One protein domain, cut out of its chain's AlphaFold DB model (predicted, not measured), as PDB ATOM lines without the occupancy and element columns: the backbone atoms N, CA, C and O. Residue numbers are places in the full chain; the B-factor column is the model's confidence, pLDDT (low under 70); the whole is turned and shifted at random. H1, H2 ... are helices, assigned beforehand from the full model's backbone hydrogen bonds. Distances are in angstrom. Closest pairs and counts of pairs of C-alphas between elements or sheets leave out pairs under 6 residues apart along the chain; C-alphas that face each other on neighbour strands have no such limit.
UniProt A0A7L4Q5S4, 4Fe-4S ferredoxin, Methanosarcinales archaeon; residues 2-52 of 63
ATOM      1  N   ILE A   2     -56.735 233.276  20.561       95.25
ATOM      2  CA  ILE A   2     -56.276 234.421  19.748       95.25
ATOM      3  C   ILE A   2     -55.015 234.101  18.930       95.25
ATOM      4  O   ILE A   2     -54.971 234.439  17.749       95.25
ATOM      5  N   ASP A   3     -54.027 233.417  19.517       95.56
ATOM      6  CA  ASP A   3     -52.809 233.026  18.787       95.56
ATOM      7  C   ASP A   3     -53.136 232.122  17.590       95.56
ATOM      8  O   ASP A   3     -52.673 232.380  16.482       95.56
ATOM      9  N   GLN A   4     -54.017 231.132  17.790       97.25
ATOM     10  CA  GLN A   4     -54.476 230.232  16.728       97.25
ATOM     11  C   GLN A   4     -55.230 230.995  15.635       97.25
ATOM     12  O   GLN A   4     -54.922 230.842  14.457       97.25
ATOM     13  N   ALA A   5     -56.174 231.858  16.014       97.00
ATOM     14  CA  ALA A   5     -56.919 232.673  15.059       97.00
ATOM     15  C   ALA A   5     -55.991 233.580  14.236       97.00
ATOM     16  O   ALA A   5     -56.143 233.683  13.022       97.00
ATOM     17  N   SER A   6     -54.997 234.200  14.877       96.94
ATOM     18  CA  SER A   6     -54.021 235.062  14.201       96.94
ATOM     19  C   SER A   6     -53.150 234.269  13.224       96.94
ATOM     20  O   SER A   6     -52.960 234.695  12.085       96.94
ATOM     21  N   TYR A   7     -52.664 233.097  13.646       97.19
ATOM     22  CA  TYR A   7     -51.885 232.182  12.809       97.19
ATOM     23  C   TYR A   7     -52.663 231.765  11.557       97.19
ATOM     24  O   TYR A   7     -52.173 231.884  10.433       97.19
ATOM     25  N   ASP A   8     -53.912 231.343  11.753       97.44
ATOM     26  CA  ASP A   8     -54.791 230.903  10.677       97.44
ATOM     27  C   ASP A   8     -55.132 232.047   9.723       97.44
ATOM     28  O   ASP A   8     -55.136 231.848   8.513       97.44
ATOM     29  N   LEU A   9     -55.409 233.249  10.237       97.31
ATOM     30  CA  LEU A   9     -55.728 234.414   9.410       97.31
ATOM     31  C   LEU A   9     -54.564 234.802   8.500       97.31
ATOM     32  O   LEU A   9     -54.797 235.054   7.317       97.31
ATOM     33  N   VAL A  10     -53.327 234.789   9.008       97.25
ATOM     34  CA  VAL A  10     -52.126 234.990   8.181       97.25
ATOM     35  C   VAL A  10     -52.039 233.899   7.118       97.25
ATOM     36  O   VAL A  10     -51.908 234.200   5.933       97.25
ATOM     37  N   ASN A  11     -52.196 232.635   7.514       97.69
ATOM     38  CA  ASN A  11     -52.115 231.510   6.588       97.69
ATOM     39  C   ASN A  11     -53.259 231.469   5.571       97.69
ATOM     40  O   ASN A  11     -53.070 230.955   4.477       97.69
ATOM     41  N   ARG A  12     -54.415 232.079   5.832       98.12
ATOM     42  CA  ARG A  12     -55.499 232.211   4.843       98.12
ATOM     43  C   ARG A  12     -55.210 233.236   3.746       98.12
ATOM     44  O   ARG A  12     -55.867 233.187   2.712       98.12
ATOM     45  N   GLN A  13     -54.255 234.145   3.931       98.12
ATOM     46  CA  GLN A  13     -53.893 235.122   2.901       98.12
ATOM     47  C   GLN A  13     -52.957 234.522   1.847       98.12
ATOM     48  O   GLN A  13     -52.219 233.570   2.113       98.12
ATOM     49  N   ALA A  14     -52.962 235.120   0.653       98.19
ATOM     50  CA  ALA A  14     -51.911 234.894  -0.330       98.19
ATOM     51  C   ALA A  14     -50.598 235.536   0.148       98.19
ATOM     52  O   ALA A  14     -50.585 236.643   0.690       98.19
ATOM     53  N   GLY A  15     -49.488 234.839  -0.061       97.50
ATOM     54  CA  GLY A  15     -48.151 235.316   0.249       97.50
ATOM     55  C   GLY A  15     -47.695 236.432  -0.692       97.50
ATOM     56  O   GLY A  15     -48.064 236.493  -1.867       97.50
ATOM     57  N   LEU A  16     -46.855 237.323  -0.168       96.62
ATOM     58  CA  LEU A  16     -46.302 238.436  -0.933       96.62
ATOM     59  C   LEU A  16     -45.068 237.996  -1.722       96.62
ATOM     60  O   LEU A  16     -44.030 237.656  -1.150       96.62
ATOM     61  N   LYS A  17     -45.172 238.066  -3.052       95.19
ATOM     62  CA  LYS A  17     -44.051 237.810  -3.965       95.19
ATOM     63  C   LYS A  17     -42.966 238.877  -3.818       95.19
ATOM     64  O   LYS A  17     -43.259 240.024  -3.486       95.19
ATOM     65  N   ASN A  18     -41.731 238.505  -4.151       95.69
ATOM     66  CA  ASN A  18     -40.547 239.372  -4.072       95.69
ATOM     67  C   ASN A  18     -40.257 239.879  -2.647       95.69
ATOM     68  O   ASN A  18     -39.780 240.997  -2.458       95.69
ATOM     69  N   THR A  19     -40.564 239.059  -1.643       96.00
ATOM     70  CA  THR A  19     -40.196 239.281  -0.241       96.00
ATOM     71  C   THR A  19     -39.336 238.112   0.246       96.00
ATOM     72  O   THR A  19     -38.996 237.234  -0.542       96.00
ATOM     73  N   LEU A  20     -39.002 238.075   1.540       96.62
ATOM     74  CA  LEU A  20     -38.309 236.931   2.150       96.62
ATOM     75  C   LEU A  20     -39.137 235.629   2.101       96.62
ATOM     76  O   LEU A  20     -38.595 234.543   2.267       96.62
ATOM     77  N   LEU A  21     -40.453 235.723   1.889       97.31
ATOM     78  CA  LEU A  21     -41.324 234.565   1.716       97.31
ATOM     79  C   LEU A  21     -41.136 233.987   0.303       97.31
ATOM     80  O   LEU A  21     -41.808 234.391  -0.644       97.31
ATOM     81  N   GLU A  22     -40.199 233.052   0.162       95.50
ATOM     82  CA  GLU A  22     -39.845 232.442  -1.131       95.50
ATOM     83  C   GLU A  22     -40.709 231.219  -1.491       95.50
ATOM     84  O   GLU A  22     -40.772 230.815  -2.653       95.50
ATOM     85  N   ARG A  23     -41.397 230.633  -0.506       96.25
ATOM     86  CA  ARG A  23     -42.291 229.471  -0.645       96.25
ATOM     87  C   ARG A  23     -43.550 229.664   0.201       96.25
ATOM     88  O   ARG A  23     -43.611 230.593   0.998       96.25
ATOM     89  N   ASN A  24     -44.519 228.763   0.071       97.38
ATOM     90  CA  ASN A  24     -45.776 228.794   0.824       97.38
ATOM     91  C   ASN A  24     -46.606 230.070   0.540       97.38
ATOM     92  O   ASN A  24     -47.050 230.773   1.453       97.38
ATOM     93  N   LEU A  25     -46.740 230.409  -0.747       97.94
ATOM     94  CA  LEU A  25     -47.387 231.632  -1.231       97.94
ATOM     95  C   LEU A  25     -48.901 231.488  -1.421       97.94
ATOM     96  O   LEU A  25     -49.598 232.497  -1.500       97.94
ATOM     97  N   GLU A  26     -49.431 230.276  -1.501       98.38
ATOM     98  CA  GLU A  26     -50.852 230.061  -1.732       98.38
ATOM     99  C   GLU A  26     -51.655 230.197  -0.425       98.38
ATOM    100  O   GLU A  26     -51.158 229.894   0.670       98.38
ATOM    101  N   PRO A  27     -52.916 230.663  -0.488       98.38
ATOM    102  CA  PRO A  27     -53.836 230.617   0.645       98.38
ATOM    103  C   PRO A  27     -53.920 229.215   1.266       98.38
ATOM    104  O   PRO A  27     -54.030 228.212   0.569       98.38
ATOM    105  N   GLY A  28     -53.883 229.148   2.593       97.62
ATOM    106  CA  GLY A  28     -53.864 227.906   3.369       97.62
ATOM    107  C   GLY A  28     -52.466 227.345   3.647       97.62
ATOM    108  O   GLY A  28     -52.311 226.584   4.597       97.62
ATOM    109  N   GLU A  29     -51.442 227.740   2.886       97.38
ATOM    110  CA  GLU A  29     -50.064 227.314   3.157       97.38
ATOM    111  C   GLU A  29     -49.486 228.023   4.387       97.38
ATOM    112  O   GLU A  29     -49.906 229.125   4.742       97.38
ATOM    113  N   ASP A  30     -48.509 227.405   5.042       97.19
ATOM    114  CA  ASP A  30     -47.928 227.937   6.270       97.19
ATOM    115  C   ASP A  30     -46.859 228.998   5.975       97.19
ATOM    116  O   ASP A  30     -45.731 228.673   5.597       97.19
ATOM    117  N   LYS A  31     -47.192 230.277   6.156       97.38
ATOM    118  CA  LYS A  31     -46.278 231.388   5.862       97.38
ATOM    119  C   LYS A  31     -45.108 231.431   6.836       97.38
ATOM    120  O   LYS A  31     -44.020 231.841   6.445       97.38
ATOM    121  N   PHE A  32     -45.287 230.982   8.075       96.69
ATOM    122  CA  PHE A  32     -44.224 230.995   9.075       96.69
ATOM    123  C   PHE A  32     -43.133 229.984   8.713       96.69
ATOM    124  O   PHE A  32     -41.959 230.351   8.668       96.69
ATOM    125  N   LEU A  33     -43.523 228.767   8.317       95.75
ATOM    126  CA  LEU A  33     -42.602 227.769   7.753       95.75
ATOM    127  C   LEU A  33     -42.067 228.163   6.368       95.75
ATOM    128  O   LEU A  33     -40.984 227.725   5.961       95.75
ATOM    129  N   GLY A  34     -42.823 228.985   5.638       95.50
ATOM    130  CA  GLY A  34     -42.408 229.576   4.372       95.50
ATOM    131  C   GLY A  34     -41.216 230.522   4.510       95.50
ATOM    132  O   GLY A  34     -40.356 230.527   3.634       95.50
ATOM    133  N   ILE A  35     -41.139 231.266   5.619       95.62
ATOM    134  CA  ILE A  35     -40.014 232.158   5.934       95.62
ATOM    135  C   ILE A  35     -38.882 231.385   6.628       95.62
ATOM    136  O   ILE A  35     -37.737 231.460   6.194       95.62
ATOM    137  N   TRP A  36     -39.183 230.641   7.698       95.81
ATOM    138  CA  TRP A  36     -38.186 229.916   8.492       95.81
ATOM    139  C   TRP A  36     -38.703 228.537   8.902       95.81
ATOM    140  O   TRP A  36     -39.684 228.408   9.628       95.81
ATOM    141  N   GLU A  37     -37.989 227.485   8.501       91.56
ATOM    142  CA  GLU A  37     -38.381 226.086   8.751       91.56
ATOM    143  C   GLU A  37     -38.496 225.709  10.237       91.56
ATOM    144  O   GLU A  37     -39.250 224.806  10.592       91.56
ATOM    145  N   SER A  38     -37.793 226.428  11.114       93.69
ATOM    146  CA  SER A  38     -37.811 226.194  12.562       93.69
ATOM    147  C   SER A  38     -38.899 226.984  13.299       93.69
ATOM    148  O   SER A  38     -39.039 226.842  14.515       93.69
ATOM    149  N   THR A  39     -39.688 227.819  12.612       93.81
ATOM    150  CA  THR A  39     -40.782 228.587  13.227       93.81
ATOM    151  C   THR A  39     -42.043 227.727  13.337       93.81
ATOM    152  O   THR A  39     -43.029 227.916  12.634       93.81
ATOM    153  N   MET A  40     -42.012 226.758  14.252       92.44
ATOM    154  CA  MET A  40     -43.105 225.811  14.496       92.44
ATOM    155  C   MET A  40     -44.076 226.320  15.575       92.44
ATOM    156  O   MET A  40     -44.146 225.771  16.675       92.44
ATOM    157  N   GLY A  41     -44.847 227.372  15.270       91.62
ATOM    158  CA  GLY A  41     -45.792 227.987  16.221       91.62
ATOM    159  C   GLY A  41     -46.860 227.024  16.764       91.62
ATOM    160  O   GLY A  41     -47.282 227.138  17.916       91.62
ATOM    161  N   ILE A  42     -47.232 226.019  15.967       93.88
ATOM    162  CA  ILE A  42     -48.201 224.974  16.333       93.88
ATOM    163  C   ILE A  42     -47.776 224.203  17.589       93.88
ATOM    164  O   ILE A  42     -48.618 223.936  18.439       93.88
ATOM    165  N   ILE A  43     -46.479 223.936  17.783       95.38
ATOM    166  CA  ILE A  43     -45.985 223.204  18.964       95.38
ATOM    167  C   ILE A  43     -46.344 223.940  20.257       95.38
ATOM    168  O   ILE A  43     -46.780 223.321  21.230       95.38
ATOM    169  N   GLN A  44     -46.172 225.264  20.279       94.56
ATOM    170  CA  GLN A  44     -46.489 226.075  21.451       94.56
ATOM    171  C   GLN A  44     -47.996 226.082  21.729       94.56
ATOM    172  O   GLN A  44     -48.401 225.949  22.885       94.56
ATOM    173  N   MET A  45     -48.819 226.210  20.686       96.31
ATOM    174  CA  MET A  45     -50.278 226.232  20.824       96.31
ATOM    175  C   MET A  45     -50.828 224.873  21.278       96.31
ATOM    176  O   MET A  45     -51.633 224.822  22.208       96.31
ATOM    177  N   ASP A  46     -50.334 223.774  20.701       97.31
ATOM    178  CA  ASP A  46     -50.688 222.403  21.088       97.31
ATOM    179  C   ASP A  46     -50.296 222.108  22.537       97.31
ATOM    180  O   ASP A  46     -51.076 221.549  23.312       97.31
ATOM    181  N   TYR A  47     -49.082 222.499  22.932       97.56
ATOM    182  CA  TYR A  47     -48.623 222.305  24.301       97.56
ATOM    183  C   TYR A  47     -49.424 223.146  25.296       97.56
ATOM    184  O   TYR A  47     -49.813 222.632  26.345       97.56
ATOM    185  N   GLY A  48     -49.697 224.409  24.962       97.31
ATOM    186  CA  GLY A  48     -50.490 225.316  25.787       97.31
ATOM    187  C   GLY A  48     -51.889 224.768  26.069       97.31
ATOM    188  O   GLY A  48     -52.324 224.756  27.220       97.31
ATOM    189  N   GLU A  49     -52.570 224.245  25.051       97.88
ATOM    190  CA  GLU A  49     -53.862 223.576  25.235       97.88
ATOM    191  C   GLU A  49     -53.735 222.310  26.092       97.88
ATOM    192  O   GLU A  49     -54.494 222.130  27.046       97.88
ATOM    193  N   ARG A  50     -52.720 221.474  25.832       98.25
ATOM    194  CA  ARG A  50     -52.479 220.228  26.578       98.25
ATOM    195  C   ARG A  50     -52.276 220.441  28.080       98.25
ATOM    196  O   ARG A  50     -52.662 219.575  28.863       98.25
ATOM    197  N   ILE A  51     -51.666 221.553  28.489       98.00
ATOM    198  CA  ILE A  51     -51.455 221.884  29.909       98.00
ATOM    199  C   ILE A  51     -52.589 222.722  30.519       98.00
ATOM    200  O   ILE A  51     -52.497 223.112  31.680       98.00
ATOM    201  N   GLY A  52     -53.645 223.019  29.758       97.44
ATOM    202  CA  GLY A  52     -54.782 223.814  30.225       97.44
ATOM    203  C   GLY A  52     -54.528 225.323  30.288       97.44
ATOM    204  O   GLY A  52     -55.282 226.032  30.949       97.44
TER     205      GLY A  52
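What this domain is: This is residues 2 to 52 of the 63 residues of the protein "4Fe-4S ferredoxin" of Methanosarcinales archaeon (UniProt A0A7L4Q5S4). The backbone makes one long, loose fold back on itself: H1 runs along the long axis, a wide loop of residues 13 to 30 turns round at one end, and the path comes back through the short H2 to H3, which runs the opposite way to H1 and sticks out at the other end with residues 47 to 52. H1 is near both H2 and H3 but touches neither, and the three helices make no tight bundle. The printed part has 51 residues with three named helices, H1, H2 and H3 in that order, and no named strand; the class is all helix. It is only just loose, close to compact, with a radius of gyration of the C-alphas of 11.9 A. The C-alphas span 40 by 20 by 12 A, only just a rod in outline, with the loop and the free end of H3 at its two ends.

Where its parts are: H1 is residues 2 to 12, the longest helix by residues, 15.1 A from first to last C-alpha; C-alpha 2 of Ile 2 is at (-56.276, 234.421, 19.748). After it, residues 13 to 30 hold no named element, and their C-alphas lie 4 to 18 A from the mean of all C-alphas. H2 is residues 31 to 35, 6.3 A long, with C-alpha 31 at (-46.278, 231.388, 5.862). H3 is residues 41 to 50, 14.6 A long, ending with C-alpha 50 at (-52.479, 220.228, 26.578).

How they stand to each other: H1 and H2 are close but not clearly touching; their closest C-alphas, those of Asn 11 and Lys 31, are 5.9 A apart. H1 and H3 are close but not clearly touching; their closest C-alphas, those of Gln 4 and Met 45, are 7.1 A apart. These two run opposite ways at a steep tilt of 35.5 degrees, only just past shallow. H2 and H3 are close but not clearly touching, with Phe 32 and Gly 41 as the closest C-alphas at 7.9 A. In H1, H2 and H3 every O i to N i+4 pair is within hydrogen-bond range.

The domain as a whole: The two C-alphas farthest apart are those of Asn 18 and Gly 52, at 40.3 A, while the C-alphas of Ile 2 and Gly 52 are 15.0 A apart. The printed part has no cut. The link from H1 to H2, with 18 residues, is long; the link from H2 to H3, with 5 residues, is tight. Residues 47 to 52, of which 47 to 50 belong to H3, stand free. The mean pLDDT of the printed part of this model is 96.4, and no printed residue is under 70.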